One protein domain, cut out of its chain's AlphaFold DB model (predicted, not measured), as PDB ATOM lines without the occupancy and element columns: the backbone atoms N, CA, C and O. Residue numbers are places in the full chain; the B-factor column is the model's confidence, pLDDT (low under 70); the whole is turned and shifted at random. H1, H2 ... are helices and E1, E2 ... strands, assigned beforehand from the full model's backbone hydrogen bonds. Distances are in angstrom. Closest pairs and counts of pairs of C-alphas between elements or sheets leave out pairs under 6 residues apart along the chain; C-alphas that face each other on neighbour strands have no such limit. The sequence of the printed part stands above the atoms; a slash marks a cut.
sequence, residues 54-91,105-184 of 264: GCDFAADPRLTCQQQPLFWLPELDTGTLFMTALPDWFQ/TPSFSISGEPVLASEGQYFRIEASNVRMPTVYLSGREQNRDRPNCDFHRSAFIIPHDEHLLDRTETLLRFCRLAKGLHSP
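What this domain is: This is residues 54 to 91 and 105 to 184 of the 264 residues of the protein "DUF2285 domain-containing protein" of Brucella pecoris (UniProt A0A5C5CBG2). A strongly twisted five-stranded sheet has one helix, H1, running across it as a second layer, while residues 54 to 80, a long stretch with no named element, reach up to 25 A from the mean of all C-alphas. The printed part has 118 residues, under half in named elements, in the order E1 to E5, then H1. The sheet E2 E3 E4 E1 E5 is mixed, with E2, E3 and E4 a meander, each strand the antiparallel neighbour of the one before; the class is mixed, helices and strands. The whole is compact, radius of gyration of the C-alphas 14.2 A, spanning 46 by 38 by 31 A.

Where its parts are: E2, residues 108 to 116, 21.0 A, bends by 70 degrees at residue 112. E3 is residues 121 to 127, 18.8 A; E4 130 to 137, 21.8 A; E1 81 to 85, from C-alpha 81 at (196.366, 169.905, 248.028); E5 154 to 157. H1, residues 164 to 178, 21.0 A, ends with C-alpha 178 at (200.334, 157.528, 244.785).

How they stand to each other: Within hydrogen-bond range are N 111 and O 124 in the hairpin E2 and E3, 2.9 A, N 125 and O 132 in the hairpin E3 and E4, 2.9 A, N 83 and O 135 between parallel E1 and E4, 2.9 A, and N 84 and O 155 between antiparallel E1 and E5, 2.9 A. H1 is on the sheet, height 7.7 A, across the strands at 73 degrees to E1 on the local plane; its closest C-alphas with E3 are Leu 177 and Ala 127, 5.5 A. Every O i to N i+4 pair in H1 is within hydrogen-bond range.

The domain as a whole: The C-alphas farthest apart, of Arg 62 and Trp 89, are 47.0 A apart. Residues 92 to 104 are not printed; C-alphas 91 and 105 are 18.6 A apart across the cut. The link E4 to E5 is long, and pLDDT is under 70 in 24 residues, among them 138 to 152.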
ATOM      1  N   GLY A  54     181.559 179.561 245.607       58.88
ATOM      2  CA  GLY A  54     182.791 179.186 246.310       58.88
ATOM      3  C   GLY A  54     183.967 178.888 245.372       58.88
ATOM      4  O   GLY A  54     184.837 178.104 245.728       58.88
ATOM      5  N   CYS A  55     183.925 179.403 244.148       59.88
ATOM      6  CA  CYS A  55     184.816 179.088 243.040       59.88
ATOM      7  C   CYS A  55     185.158 180.405 242.349       59.88
ATOM      8  O   CYS A  55     184.249 181.107 241.902       59.88
ATOM      9  N   ASP A  56     186.448 180.707 242.245       60.75
ATOM     10  CA  ASP A  56     186.942 181.938 241.615       60.75
ATOM     11  C   ASP A  56     186.915 181.878 240.085       60.75
ATOM     12  O   ASP A  56     187.050 182.888 239.394       60.75
ATOM     13  N   PHE A  57     186.672 180.689 239.538       69.56
ATOM     14  CA  PHE A  57     186.574 180.446 238.108       69.56
ATOM     15  C   PHE A  57     185.106 180.417 237.680       69.56
ATOM     16  O   PHE A  57     184.285 179.690 238.244       69.56
ATOM     17  N   ALA A  58     184.752 181.186 236.653       67.56
ATOM     18  CA  ALA A  58     183.419 181.109 236.072       67.56
ATOM     19  C   ALA A  58     183.247 179.758 235.353       67.56
ATOM     20  O   ALA A  58     183.807 179.539 234.280       67.56
ATOM     21  N   ALA A  59     182.475 178.853 235.951       73.75
ATOM     22  CA  ALA A  59     182.092 177.587 235.334       73.75
ATOM     23  C   ALA A  59     180.909 177.780 234.375       73.75
ATOM     24  O   ALA A  59     179.950 178.472 234.718       73.75
ATOM     25  N   ASP A  60     180.929 177.130 233.206       78.06
ATOM     26  CA  ASP A  60     179.755 177.087 232.324       78.06
ATOM     27  C   ASP A  60     178.787 176.013 232.843       78.06
ATOM     28  O   ASP A  60     179.084 174.824 232.718       78.06
ATOM     29  N   PRO A  61     177.616 176.359 233.400       77.31
ATOM     30  CA  PRO A  61     176.703 175.379 233.991       77.31
ATOM     31  C   PRO A  61     176.154 174.362 232.975       77.31
ATOM     32  O   PRO A  61     175.556 173.365 233.379       77.31
ATOM     33  N   ARG A  62     176.363 174.594 231.670       79.69
ATOM     34  CA  ARG A  62     175.957 173.698 230.578       79.69
ATOM     35  C   ARG A  62     176.963 172.574 230.299       79.69
ATOM     36  O   ARG A  62     176.686 171.678 229.500       79.69
ATOM     37  N   LEU A  63     178.156 172.643 230.890       78.25
ATOM     38  CA  LEU A  63     179.215 171.650 230.718       78.25
ATOM     39  C   LEU A  63     179.306 170.747 231.947       78.25
ATOM     40  O   LEU A  63     179.255 171.194 233.093       78.25
ATOM     41  N   THR A  64     179.499 169.449 231.716       79.81
ATOM     42  CA  THR A  64     179.699 168.494 232.816       79.81
ATOM     43  C   THR A  64     181.042 168.714 233.519       79.81
ATOM     44  O   THR A  64     181.999 169.196 232.916       79.81
ATOM     45  N   CYS A  65     181.179 168.234 234.757       69.94
ATOM     46  CA  CYS A  65     182.453 168.245 235.494       69.94
ATOM     47  C   CYS A  65     183.586 167.414 234.847       69.94
ATOM     48  O   CYS A  65     184.732 167.461 235.306       69.94
ATOM     49  N   GLN A  66     183.264 166.620 233.817       72.69
ATOM     50  CA  GLN A  66     184.231 165.897 232.987       72.69
ATOM     51  C   GLN A  66     184.701 166.734 231.793       72.69
ATOM     52  O   GLN A  66     185.823 166.554 231.337       72.69
ATOM     53  N   GLN A  67     183.846 167.626 231.288       79.44
ATOM     54  CA  GLN A  67     184.125 168.480 230.131       79.44
ATOM     55  C   GLN A  67     184.822 169.783 230.516       79.44
ATOM     56  O   GLN A  67     185.517 170.359 229.687       79.44
ATOM     57  N   GLN A  68     184.643 170.237 231.756       78.81
ATOM     58  CA  GLN A  68     185.356 171.384 232.305       78.81
ATOM     59  C   GLN A  68     185.947 171.042 233.678       78.81
ATOM     60  O   GLN A  68     185.296 170.361 234.487       78.81
ATOM     61  N   PRO A  69     187.165 171.511 233.981       74.56
ATOM     62  CA  PRO A  69     187.658 171.480 235.338       74.56
ATOM     63  C   PRO A  69     186.903 172.512 236.188       74.56
ATOM     64  O   PRO A  69     186.776 173.676 235.837       74.56
ATOM     65  N   LEU A  70     186.392 172.047 237.323       80.44
ATOM     66  CA  LEU A  70     185.873 172.847 238.425       80.44
ATOM     67  C   LEU A  70     186.885 172.782 239.565       80.44
ATOM     68  O   LEU A  70     187.289 171.671 239.944       80.44
ATOM     69  N   PHE A  71     187.255 173.948 240.084       84.31
ATOM     70  CA  PHE A  71     188.110 174.128 241.251       84.31
ATOM     71  C   PHE A  71     187.361 174.976 242.267       84.31
ATOM     72  O   PHE A  71     186.788 175.997 241.911       84.31
ATOM     73  N   TRP A  72     187.339 174.545 243.519       85.94
ATOM     74  CA  TRP A  72     186.798 175.355 244.602       85.94
ATOM     75  C   TRP A  72     187.914 176.190 245.221       85.94
ATOM     76  O   TRP A  72     189.082 175.808 245.163       85.94
ATOM     77  N   LEU A  73     187.523 177.290 245.855       85.19
ATOM     78  CA  LEU A  73     188.380 178.057 246.744       85.19
ATOM     79  C   LEU A  73     189.012 177.121 247.791       85.19
ATOM     80  O   LEU A  73     188.271 176.380 248.459       85.19
ATOM     81  N   PRO A  74     190.345 177.123 247.963       86.31
ATOM     82  CA  PRO A  74     191.025 176.254 248.920       86.31
ATOM     83  C   PRO A  74     190.607 176.487 250.383       86.31
ATOM     84  O   PRO A  74     190.776 175.603 251.229       86.31
ATOM     85  N   GLU A  75     190.028 177.647 250.700       84.75
ATOM     86  CA  GLU A  75     189.421 177.995 251.992       84.75
ATOM     87  C   GLU A  75     188.108 177.232 252.248       84.75
ATOM     88  O   GLU A  75     187.690 177.028 253.392       84.75
ATOM     89  N   LEU A  76     187.430 176.800 251.182       85.75
ATOM     90  CA  LEU A  76     186.170 176.066 251.257       85.75
ATOM     91  C   LEU A  76     186.374 174.561 251.083       85.75
ATOM     92  O   LEU A  76     185.755 173.788 251.819       85.75
ATOM     93  N   ASP A  77     187.236 174.147 250.150       89.69
ATOM     94  CA  ASP A  77     187.544 172.738 249.895       89.69
ATOM     95  C   ASP A  77     188.814 172.284 250.610       89.69
ATOM     96  O   ASP A  77     189.944 172.439 250.141       89.69
ATOM     97  N   THR A  78     188.592 171.602 251.729       91.19
ATOM     98  CA  THR A  78     189.633 170.933 252.526       91.19
ATOM     99  C   THR A  78     190.359 169.811 251.773       91.19
ATOM    100  O   THR A  78     191.309 169.236 252.290       91.19
ATOM    101  N   GLY A  79     189.888 169.450 250.572       90.50
ATOM    102  CA  GLY A  79     190.430 168.403 249.696       90.50
ATOM    103  C   GLY A  79     191.420 168.905 248.672       90.50
ATOM    104  O   GLY A  79     191.962 168.094 247.923       90.50
ATOM    105  N   THR A  80     191.653 170.214 248.658       92.06
ATOM    106  CA  THR A  80     192.674 170.829 247.826       92.06
ATOM    107  C   THR A  80     194.047 170.609 248.448       92.06
ATOM    108  O   THR A  80     194.282 170.962 249.606       92.06
ATOM    109  N   LEU A  81     194.954 170.014 247.677       92.56
ATOM    110  CA  LEU A  81     196.366 169.905 248.028       92.56
ATOM    111  C   LEU A  81     197.065 171.233 247.731       92.56
ATOM    112  O   LEU A  81     196.900 171.781 246.643       92.56
ATOM    113  N   PHE A  82     197.884 171.719 248.661       91.75
ATOM    114  CA  PHE A  82     198.776 172.849 248.404       91.75
ATOM    115  C   PHE A  82     200.177 172.327 248.149       91.75
ATOM    116  O   PHE A  82     200.714 171.542 248.935       91.75
ATOM    117  N   MET A  83     200.766 172.782 247.056       89.44
ATOM    118  CA  MET A  83     202.078 172.362 246.602       89.44
ATOM    119  C   MET A  83     202.925 173.593 246.295       89.44
ATOM    120  O   MET A  83     202.409 174.616 245.858       89.44
ATOM    121  N   THR A  84     204.223 173.501 246.531       87.56
ATOM    122  CA  THR A  84     205.205 174.540 246.202       87.56
ATOM    123  C   THR A  84     206.492 173.875 245.734       87.56
ATOM    124  O   THR A  84     206.699 172.679 245.969       87.56
ATOM    125  N   ALA A  85     207.380 174.635 245.095       83.69
ATOM    126  CA  ALA A  85     208.758 174.201 244.904       83.69
ATOM    127  C   ALA A  85     209.399 173.856 246.258       83.69
ATOM    128  O   ALA A  85     209.160 174.534 247.264       83.69
ATOM    129  N   LEU A  86     210.192 172.786 246.285       83.88
ATOM    130  CA  LEU A  86     211.008 172.444 247.443       83.88
ATOM    131  C   LEU A  86     212.008 173.586 247.688       83.88
ATOM    132  O   LEU A  86     212.633 174.028 246.725       83.88
ATOM    133  N   PRO A  87     212.164 174.078 248.928       83.88
ATOM    134  CA  PRO A  87     213.135 175.127 249.206       83.88
ATOM    135  C   PRO A  87     214.549 174.699 248.804       83.88
ATOM    136  O   PRO A  87     214.951 173.577 249.106       83.88
ATOM    137  N   ASP A  88     215.319 175.606 248.203       82.44
ATOM    138  CA  ASP A  88     216.650 175.298 247.648       82.44
ATOM    139  C   ASP A  88     217.639 174.728 248.680       82.44
ATOM    140  O   ASP A  88     218.536 173.956 248.343       82.44
ATOM    141  N   TRP A  89     217.469 175.091 249.956       84.06
ATOM    142  CA  TRP A  89     218.300 174.598 251.057       84.06
ATOM    143  C   TRP A  89     217.992 173.145 251.446       84.06
ATOM    144  O   TRP A  89     218.827 172.496 252.077       84.06
ATOM    145  N   PHE A  90     216.810 172.624 251.107       82.06
ATOM    146  CA  PHE A  90     216.409 171.268 251.457       82.06
ATOM    147  C   PHE A  90     216.741 170.314 250.311       82.06
ATOM    148  O   PHE A  90     216.051 170.251 249.293       82.06
ATOM    149  N   GLN A  91     217.800 169.531 250.501       76.19
ATOM    150  CA  GLN A  91     218.222 168.509 249.551       76.19
ATOM    151  C   GLN A  91     217.794 167.133 250.071       76.19
ATOM    152  O   GLN A  91     218.357 166.653 251.057       76.19
ATOM    153  N   THR A 105     207.594 154.854 240.816       51.59
ATOM    154  CA  THR A 105     207.388 156.300 240.692       51.59
ATOM    155  C   THR A 105     205.905 156.524 240.909       51.59
ATOM    156  O   THR A 105     205.127 155.857 240.213       51.59
ATOM    157  N   PRO A 106     205.507 157.303 241.930       54.56
ATOM    158  CA  PRO A 106     204.113 157.385 242.301       54.56
ATOM    159  C   PRO A 106     203.316 157.693 241.043       54.56
ATOM    160  O   PRO A 106     203.571 158.696 240.378       54.56
ATOM    161  N   SER A 107     202.465 156.748 240.639       64.44
ATOM    162  CA  SER A 107     201.874 156.758 239.307       64.44
ATOM    163  C   SER A 107     200.714 157.733 239.331       64.44
ATOM    164  O   SER A 107     199.552 157.343 239.487       64.44
ATOM    165  N   PHE A 108     201.039 159.014 239.266       71.62
ATOM    166  CA  PHE A 108     200.057 160.049 239.073       71.62
ATOM    167  C   PHE A 108     200.373 160.850 237.819       71.62
ATOM    168  O   PHE A 108     201.515 160.947 237.372       71.62
ATOM    169  N   SER A 109     199.335 161.434 237.246       75.44
ATOM    170  CA  SER A 109     199.436 162.348 236.119       75.44
ATOM    171  C   SER A 109     198.717 163.644 236.454       75.44
ATOM    172  O   SER A 109     197.813 163.686 237.290       75.44
ATOM    173  N   ILE A 110     199.134 164.727 235.811       76.81
ATOM    174  CA  ILE A 110     198.370 165.970 235.835       76.81
ATOM    175  C   ILE A 110     197.323 165.869 234.734       76.81
ATOM    176  O   ILE A 110     197.682 165.659 233.572       76.81
ATOM    177  N   SER A 111     196.047 166.020 235.088       73.81
ATOM    178  CA  SER A 111     194.960 166.012 234.113       73.81
ATOM    179  C   SER A 111     194.400 167.402 233.845       73.81
ATOM    180  O   SER A 111     194.181 168.204 234.754       73.81
ATOM    181  N   GLY A 112     194.148 167.655 232.559       72.19
ATOM    182  CA  GLY A 112     193.704 168.949 232.054       72.19
ATOM    183  C   GLY A 112     194.823 169.988 231.963       72.19
ATOM    184  O   GLY A 112     195.950 169.769 232.408       72.19
ATOM    185  N   GLU A 113     194.478 171.121 231.360       72.88
ATOM    186  CA  GLU A 113     195.323 172.313 231.359       72.88
ATOM    187  C   GLU A 113     195.234 173.017 232.722       72.88
ATOM    188  O   GLU A 113     194.135 173.097 233.289       72.88
ATOM    189  N   PRO A 114     196.358 173.516 233.265       77.75
ATOM    190  CA  PRO A 114     196.346 174.275 234.503       77.75
ATOM    191  C   PRO A 114     195.592 175.598 234.320       77.75
ATOM    192  O   PRO A 114     195.659 176.239 233.271       77.75
ATOM    193  N   VAL A 115     194.889 176.023 235.365       80.06
ATOM    194  CA  VAL A 115     194.153 177.287 235.396       80.06
ATOM    195  C   VAL A 115     194.896 178.265 236.298       80.06
ATOM    196  O   VAL A 115     195.166 177.967 237.458       80.06
ATOM    197  N   LEU A 116     195.249 179.433 235.763       78.75
ATOM    198  CA  LEU A 116     195.955 180.474 236.508       78.75
ATOM    199  C   LEU A 116     194.978 181.299 237.354       78.75
ATOM    200  O   LEU A 116     193.942 181.737 236.852       78.75
ATOM    201  N   ALA A 117     195.350 181.552 238.605       75.81
ATOM    202  CA  ALA A 117     194.659 182.438 239.536       75.81
ATOM    203  C   ALA A 117     195.651 183.387 240.226       75.81
ATOM    204  O   ALA A 117     196.856 183.331 239.974       75.81
ATOM    205  N   SER A 118     195.154 184.267 241.099       72.31
ATOM    206  CA  SER A 118     195.990 185.245 241.810       72.31
ATOM    207  C   SER A 118     196.992 184.619 242.783       72.31
ATOM    208  O   SER A 118     198.067 185.166 243.013       72.31
ATOM    209  N   GLU A 119     196.632 183.473 243.342       73.25
ATOM    210  CA  GLU A 119     197.331 182.749 244.395       73.25
ATOM    211  C   GLU A 119     198.237 181.639 243.848       73.25
ATOM    212  O   GLU A 119     199.148 181.192 244.542       73.25
ATOM    213  N   GLY A 120     198.018 181.199 242.606       80.62
ATOM    214  CA  GLY A 120     198.807 180.135 242.002       80.62
ATOM    215  C   GLY A 120     198.138 179.470 240.807       80.62
ATOM    216  O   GLY A 120     197.192 179.985 240.210       80.62
ATOM    217  N   GLN A 121     198.664 178.303 240.449       84.81
ATOM    218  CA  GLN A 121     198.173 177.503 239.333       84.81
ATOM    219  C   GLN A 121     197.354 176.322 239.853       84.81
ATOM    220  O   GLN A 121     197.844 175.515 240.643       84.81
ATOM    221  N   TYR A 122     196.120 176.192 239.386       85.56
ATOM    222  CA  TYR A 122     195.212 175.110 239.747       85.56
ATOM    223  C   TYR A 122     195.270 173.992 238.719       85.56
ATOM    224  O   TYR A 122     195.145 174.226 237.521       85.56
ATOM    225  N   PHE A 123     195.401 172.757 239.182       85.50
ATOM    226  CA  PHE A 123     195.321 171.571 238.336       85.50
ATOM    227  C   PHE A 123     194.797 170.374 239.123       85.50
ATOM    228  O   PHE A 123     194.566 170.434 240.331       85.50
ATOM    229  N   ARG A 124     194.557 169.262 238.428       86.94
ATOM    230  CA  ARG A 124     194.121 168.013 239.054       86.94
ATOM    231  C   ARG A 124     195.236 166.996 238.986       86.94
ATOM    232  O   ARG A 124     195.792 166.765 237.916       86.94
ATOM    233  N   ILE A 125     195.515 166.363 240.118       85.88
ATOM    234  CA  ILE A 125     196.364 165.179 240.148       85.88
ATOM    235  C   ILE A 125     195.467 163.947 240.062       85.88
ATOM    236  O   ILE A 125     194.510 163.805 240.827       85.88
ATOM    237  N   GLU A 126     195.770 163.063 239.120       84.44
ATOM    238  CA  GLU A 126     195.127 161.766 238.957       84.44
ATOM    239  C   GLU A 126     196.005 160.671 239.544       84.44
ATOM    240  O   GLU A 126     197.074 160.411 239.015       84.44
ATOM    241  N   ALA A 127     195.545 160.006 240.604       80.19
ATOM    242  CA  ALA A 127     196.219 158.859 241.211       80.19
ATOM    243  C   ALA A 127     195.215 157.711 241.380       80.19
ATOM    244  O   ALA A 127     194.177 157.884 242.016       80.19
ATOM    245  N   SER A 128     195.487 156.542 240.789       72.19
ATOM    246  CA  SER A 128     194.609 155.355 240.868       72.19
ATOM    247  C   SER A 128     193.120 155.655 240.584       72.19
ATOM    248  O   SER A 128     192.235 155.199 241.307       72.19
ATOM    249  N   ASN A 129     192.839 156.448 239.539       73.00
ATOM    250  CA  ASN A 129     191.502 156.927 239.128       73.00
ATOM    251  C   ASN A 129     190.809 157.913 240.087       73.00
ATOM    252  O   ASN A 129     189.647 158.270 239.886       73.00
ATOM    253  N   VAL A 130     191.503 158.383 241.119       81.94
ATOM    254  CA  VAL A 130     191.048 159.485 241.961       81.94
ATOM    255  C   VAL A 130     191.628 160.783 241.423       81.94
ATOM    256  O   VAL A 130     192.832 160.891 241.224       81.94
ATOM    257  N   ARG A 131     190.765 161.785 241.244       85.31
ATOM    258  CA  ARG A 131     191.162 163.165 240.949       85.31
ATOM    259  C   ARG A 131     191.187 163.964 242.238       85.31
ATOM    260  O   ARG A 131     190.176 164.008 242.938       85.31
ATOM    261  N   MET A 132     192.316 164.591 242.528       87.69
ATOM    262  CA  MET A 132     192.474 165.491 243.666       87.69
ATOM    263  C   MET A 132     192.767 166.897 243.138       87.69
ATOM    264  O   MET A 132     193.653 167.032 242.290       87.69
ATOM    265  N   PRO A 133     192.003 167.923 243.552       89.81
ATOM    266  CA  PRO A 133     192.336 169.296 243.211       89.81
ATOM    267  C   PRO A 133     193.644 169.685 243.903       89.81
ATOM    268  O   PRO A 133     193.864 169.357 245.069       89.81
ATOM    269  N   THR A 134     194.501 170.386 243.175       88.88
ATOM    270  CA  THR A 134     195.798 170.847 243.661       88.88
ATOM    271  C   THR A 134     196.002 172.284 243.227       88.88
ATOM    272  O   THR A 134     195.743 172.630 242.073       88.88
ATOM    273  N   VAL A 135     196.497 173.105 244.145       88.50
ATOM    274  CA  VAL A 135     197.014 174.437 243.853       88.50
ATOM    275  C   VAL A 135     198.528 174.421 244.032       88.50
ATOM    276  O   VAL A 135     199.047 174.030 245.080       88.50
ATOM    277  N   TYR A 136     199.242 174.813 242.984       87.00
ATOM    278  CA  TYR A 136     200.675 175.043 243.030       87.00
ATOM    279  C   TYR A 136     200.937 176.527 243.247       87.00
ATOM    280  O   TYR A 136     200.654 177.367 242.388       87.00
ATOM    281  N   LEU A 137     201.459 176.831 244.427       83.06
ATOM    282  CA  LEU A 137     201.845 178.164 244.843       83.06
ATOM    283  C   LEU A 137     203.213 178.452 244.224       83.06
ATOM    284  O   LEU A 137     204.244 177.988 244.705       83.06
ATOM    285  N   SER A 138     203.223 179.175 243.110       69.44
ATOM    286  CA  SER A 138     204.454 179.730 242.551       69.44
ATOM    287  C   SER A 138     204.685 181.108 243.149       69.44
ATOM    288  O   SER A 138     203.766 181.928 243.197       69.44
ATOM    289  N   GLY A 139     205.920 181.396 243.565       57.81
ATOM    290  CA  GLY A 139     206.333 182.778 243.785       57.81
ATOM    291  C   GLY A 139     206.014 183.602 242.535       57.81
ATOM    292  O   GLY A 139     206.124 183.095 241.420       57.81
ATOM    293  N   ARG A 140     205.601 184.857 242.736       45.12
ATOM    294  CA  ARG A 140     204.977 185.791 241.774       45.12
ATOM    295  C   ARG A 140     205.708 185.996 240.424       45.12
ATOM    296  O   ARG A 140     205.208 186.737 239.585       45.12
ATOM    297  N   GLU A 141     206.851 185.351 240.198       45.28
ATOM    298  CA  GLU A 141     207.735 185.541 239.042       45.28
ATOM    299  C   GLU A 141     208.168 184.254 238.312       45.28
ATOM    300  O   GLU A 141     208.853 184.351 237.295       45.28
ATOM    301  N   GLN A 142     207.770 183.049 238.736       47.81
ATOM    302  CA  GLN A 142     208.242 181.822 238.075       47.81
ATOM    303  C   GLN A 142     207.238 181.234 237.079       47.81
ATOM    304  O   GLN A 142     206.246 180.618 237.444       47.81
ATOM    305  N   ASN A 143     207.601 181.430 235.810       46.12
ATOM    306  CA  ASN A 143     207.288 180.657 234.612       46.12
ATOM    307  C   ASN A 143     205.799 180.433 234.253       46.12
ATOM    308  O   ASN A 143     205.050 179.732 234.926       46.12
ATOM    309  N   ARG A 144     205.387 181.011 233.116       48.94
ATOM    310  CA  ARG A 144     204.071 180.782 232.487       48.94
ATOM    311  C   ARG A 144     203.957 179.402 231.834       48.94
ATOM    312  O   ARG A 144     202.859 179.022 231.433       48.94
ATOM    313  N   ASP A 145     205.071 178.688 231.707       52.69
ATOM    314  CA  ASP A 145     205.068 177.315 231.231       52.69
ATOM    315  C   ASP A 145     204.421 176.393 232.266       52.69
ATOM    316  O   ASP A 145     204.444 176.659 233.470       52.69
ATOM    317  N   ARG A 146     203.827 175.299 231.774       52.66
ATOM    318  CA  ARG A 146     203.263 174.219 232.591       52.66
ATOM    319  C   ARG A 146     204.218 173.936 233.754       52.66
ATOM    320  O   ARG A 146     205.413 173.779 233.488       52.66
ATOM    321  N   PRO A 147     203.734 173.860 235.007       54.66
ATOM    322  CA  PRO A 147     204.626 173.658 236.128       54.66
ATOM    323  C   PRO A 147     205.342 172.342 235.848       54.66
ATOM    324  O   PRO A 147     204.694 171.308 235.642       54.66
ATOM    325  N   ASN A 148     206.672 172.399 235.717       52.28
ATOM    326  CA  ASN A 148     207.482 171.198 235.618       52.28
ATOM    327  C   ASN A 148     207.444 170.577 237.010       52.28
ATOM    328  O   ASN A 148     208.327 170.800 237.836       52.28
ATOM    329  N   CYS A 149     206.327 169.919 237.316       52.53
ATOM    330  CA  CYS A 149     206.093 169.239 238.568       52.53
ATOM    331  C   CYS A 149     206.964 167.988 238.568       52.53
ATOM    332  O   CYS A 149     206.468 166.867 238.507       52.53
ATOM    333  N   ASP A 150     208.276 168.170 238.653       58.28
ATOM    334  CA  ASP A 150     209.135 167.159 239.226       58.28
ATOM    335  C   ASP A 150     208.742 167.099 240.701       58.28
ATOM    336  O   ASP A 150     209.230 167.851 241.545       58.28
ATOM    337  N   PHE A 151     207.778 166.237 241.025       59.66
ATOM    338  CA  PHE A 151     207.246 166.092 242.384       59.66
ATOM    339  C   PHE A 151     208.331 165.702 243.394       59.66
ATOM    340  O   PHE A 151     208.203 165.992 244.578       59.66
ATOM    341  N   HIS A 152     209.434 165.112 242.921       59.56
ATOM    342  CA  HIS A 152     210.643 164.875 243.712       59.56
ATOM    343  C   HIS A 152     211.314 166.170 244.212       59.56
ATOM    344  O   HIS A 152     212.075 166.128 245.174       59.56
ATOM    345  N   ARG A 153     211.014 167.317 243.592       72.75
ATOM    346  CA  ARG A 153     211.454 168.670 243.967       72.75
ATOM    347  C   ARG A 153     210.286 169.554 244.403       72.75
ATOM    348  O   ARG A 153     210.300 170.764 244.194       72.75
ATOM    349  N   SER A 154     209.259 168.959 245.000       80.25
ATOM    350  CA  SER A 154     208.093 169.697 245.475       80.25
ATOM    351  C   SER A 154     207.819 169.434 246.947       80.25
ATOM    352  O   SER A 154     208.009 168.323 247.439       80.25
ATOM    353  N   ALA A 155     207.349 170.462 247.644       86.31
ATOM    354  CA  ALA A 155     206.883 170.371 249.017       86.31
ATOM    355  C   ALA A 155     205.360 170.517 249.073       86.31
ATOM    356  O   ALA A 155     204.759 171.229 248.267       86.31
ATOM    357  N   PHE A 156     204.747 169.857 250.053       90.88
ATOM    358  CA  PHE A 156     203.338 170.042 250.379       90.88
ATOM    359  C   PHE A 156     203.204 171.016 251.541       90.88
ATOM    360  O   PHE A 156     203.916 170.900 252.539       90.88
ATOM    361  N   ILE A 157     202.273 171.955 251.415       92.19
ATOM    362  CA  ILE A 157     201.940 172.909 252.470       92.19
ATOM    363  C   ILE A 157     200.630 172.463 253.109       92.19
ATOM    364  O   ILE A 157     199.670 172.114 252.425       92.19
ATOM    365  N   ILE A 158     200.580 172.487 254.437       94.00
ATOM    366  CA  ILE A 158     199.341 172.273 255.177       94.00
ATOM    367  C   ILE A 158     199.073 173.547 255.983       94.00
ATOM    368  O   ILE A 158     199.792 173.807 256.950       94.00
ATOM    369  N   PRO A 159     198.077 174.360 255.584       91.62
ATOM    370  CA  PRO A 159     197.648 175.507 256.367       91.62
ATOM    371  C   PRO A 159     197.285 175.103 257.797       91.62
ATOM    372  O   PRO A 159     196.578 174.118 258.018       91.62
ATOM    373  N   HIS A 160     197.748 175.890 258.763       92.81
ATOM    374  CA  HIS A 160     197.369 175.739 260.162       92.81
ATOM    375  C   HIS A 160     196.054 176.489 260.426       92.81
ATOM    376  O   HIS A 160     196.048 177.605 260.946       92.81
ATOM    377  N   ASP A 161     194.941 175.880 260.016       90.19
ATOM    378  CA  ASP A 161     193.579 176.403 260.165       90.19
ATOM    379  C   ASP A 161     192.665 175.421 260.928       90.19
ATOM    380  O   ASP A 161     193.099 174.363 261.393       90.19
ATOM    381  N   GLU A 162     191.374 175.754 261.052       89.56
ATOM    382  CA  GLU A 162     190.357 174.876 261.661       89.56
ATOM    383  C   GLU A 162     190.225 173.502 260.967       89.56
ATOM    384  O   GLU A 162     189.649 172.567 261.525       89.56
ATOM    385  N   HIS A 163     190.777 173.355 259.760       89.88
ATOM    386  CA  HIS A 163     190.714 172.162 258.923       89.88
ATOM    387  C   HIS A 163     192.056 171.430 258.806       89.88
ATOM    388  O   HIS A 163     192.160 170.494 258.009       89.88
ATOM    389  N   LEU A 164     193.064 171.787 259.612       91.56
ATOM    390  CA  LEU A 164     194.418 171.215 259.585       91.56
ATOM    391  C   LEU A 164     194.417 169.684 259.454       91.56
ATOM    392  O   LEU A 164     195.112 169.105 258.616       91.56
ATOM    393  N   LEU A 165     193.601 169.013 260.265       91.69
ATOM    394  CA  LEU A 165     193.528 167.556 260.284       91.69
ATOM    395  C   LEU A 165     192.840 166.981 259.030       91.69
ATOM    396  O   LEU A 165     193.219 165.905 258.576       91.69
ATOM    397  N   ASP A 166     191.857 167.672 258.447       90.62
ATOM    398  CA  ASP A 166     191.188 167.240 257.209       90.62
ATOM    399  C   ASP A 166     192.092 167.425 255.982       90.62
ATOM    400  O   ASP A 166     192.137 166.573 255.088       90.62
ATOM    401  N   ARG A 167     192.875 168.508 255.968       92.12
ATOM    402  CA  ARG A 167     193.909 168.757 254.955       92.12
ATOM    403  C   ARG A 167     195.054 167.748 255.068       92.12
ATOM    404  O   ARG A 167     195.525 167.231 254.057       92.12
ATOM    405  N   THR A 168     195.439 167.385 256.294       93.75
ATOM    406  CA  THR A 168     196.427 166.323 256.548       93.75
ATOM    407  C   THR A 168     195.931 164.963 256.054       93.75
ATOM    408  O   THR A 168     196.666 164.276 255.347       93.75
ATOM    409  N   GLU A 169     194.682 164.576 256.344       91.69
ATOM    410  CA  GLU A 169     194.121 163.318 255.823       91.69
ATOM    411  C   GLU A 169     194.054 163.323 254.291       91.69
ATOM    412  O   GLU A 169     194.319 162.303 253.656       91.69
ATOM    413  N   THR A 170     193.778 164.476 253.677       92.19
ATOM    414  CA  THR A 170     193.829 164.635 252.216       92.19
ATOM    415  C   THR A 170     195.234 164.347 251.674       92.19
ATOM    416  O   THR A 170     195.368 163.588 250.712       92.19
ATOM    417  N   LEU A 171     196.291 164.859 252.315       92.38
ATOM    418  CA  LEU A 171     197.670 164.540 251.936       92.38
ATOM    419  C   LEU A 171     197.999 163.051 252.140       92.38
ATOM    420  O   LEU A 171     198.575 162.417 251.258       92.38
ATOM    421  N   LEU A 172     197.605 162.460 253.272       91.88
ATOM    422  CA  LEU A 172     197.823 161.031 253.533       91.88
ATOM    423  C   LEU A 172     197.123 160.154 252.491       91.88
ATOM    424  O   LEU A 172     197.701 159.182 251.999       91.88
ATOM    425  N   ARG A 173     195.896 160.518 252.120       91.19
ATOM    426  CA  ARG A 173     195.136 159.877 251.052       91.19
ATOM    427  C   ARG A 173     195.865 159.966 249.717       91.19
ATOM    428  O   ARG A 173     196.008 158.938 249.056       91.19
ATOM    429  N   PHE A 174     196.364 161.146 249.352       89.50
ATOM    430  CA  PHE A 174     197.190 161.316 248.158       89.50
ATOM    431  C   PHE A 174     198.406 160.379 248.182       89.50
ATOM    432  O   PHE A 174     198.587 159.593 247.257       89.50
ATOM    433  N   CYS A 175     199.179 160.369 249.271       87.94
ATOM    434  CA  CYS A 175     200.358 159.514 249.419       87.94
ATOM    435  C   CYS A 175     200.040 158.010 249.329       87.94
ATOM    436  O   CYS A 175     200.851 157.239 248.815       87.94
ATOM    437  N   ARG A 176     198.875 157.569 249.822       89.38
ATOM    438  CA  ARG A 176     198.410 156.177 249.680       89.38
ATOM    439  C   ARG A 176     198.067 155.857 248.222       89.38
ATOM    440  O   ARG A 176     198.561 154.864 247.696       89.38
ATOM    441  N   LEU A 177     197.283 156.712 247.565       87.88
ATOM    442  CA  LEU A 177     196.889 156.545 246.159       87.88
ATOM    443  C   LEU A 177     198.099 156.566 245.220       87.88
ATOM    444  O   LEU A 177     198.197 155.753 244.311       87.88
ATOM    445  N   ALA A 178     199.063 157.442 245.490       82.44
ATOM    446  CA  ALA A 178     200.334 157.528 244.785       82.44
ATOM    447  C   ALA A 178     201.126 156.203 244.827       82.44
ATOM    448  O   ALA A 178     201.832 155.875 243.881       82.44
ATOM    449  N   LYS A 179     200.959 155.406 245.890       83.88
ATOM    450  CA  LYS A 179     201.539 154.059 246.047       83.88
ATOM    451  C   LYS A 179     200.640 152.937 245.506       83.88
ATOM    452  O   LYS A 179     200.881 151.770 245.800       83.88
ATOM    453  N   GLY A 180     199.571 153.269 244.782       83.94
ATOM    454  CA  GLY A 180     198.591 152.306 244.276       83.94
ATOM    455  C   GLY A 180     197.650 151.734 245.343       83.94
ATOM    456  O   GLY A 180     196.928 150.776 245.069       83.94
ATOM    457  N   LEU A 181     197.640 152.288 246.560       86.44
ATOM    458  CA  LEU A 181     196.777 151.812 247.639       86.44
ATOM    459  C   LEU A 181     195.377 152.421 247.531       86.44
ATOM    460  O   LEU A 181     195.205 153.599 247.214       86.44
ATOM    461  N   HIS A 182     194.358 151.634 247.877       85.38
ATOM    462  CA  HIS A 182     192.985 152.120 247.933       85.38
ATOM    463  C   HIS A 182     192.792 153.106 249.097       85.38
ATOM    464  O   HIS A 182     193.006 152.763 250.259       85.38
ATOM    465  N   SER A 183     192.348 154.330 248.798       86.88
ATOM    466  CA  SER A 183     191.992 155.328 249.812       86.88
ATOM    467  C   SER A 183     190.802 156.176 249.323       86.88
ATOM    468  O   SER A 183     190.978 157.114 248.537       86.88
ATOM    469  N   PRO A 184     189.558 155.824 249.700       80.25
ATOM    470  CA  PRO A 184     188.358 156.508 249.223       80.25
ATOM    471  C   PRO A 184     188.154 157.860 249.922       80.25
ATOM    472  O   PRO A 184     188.612 158.073 251.041       80.25
TER     473      PRO A 184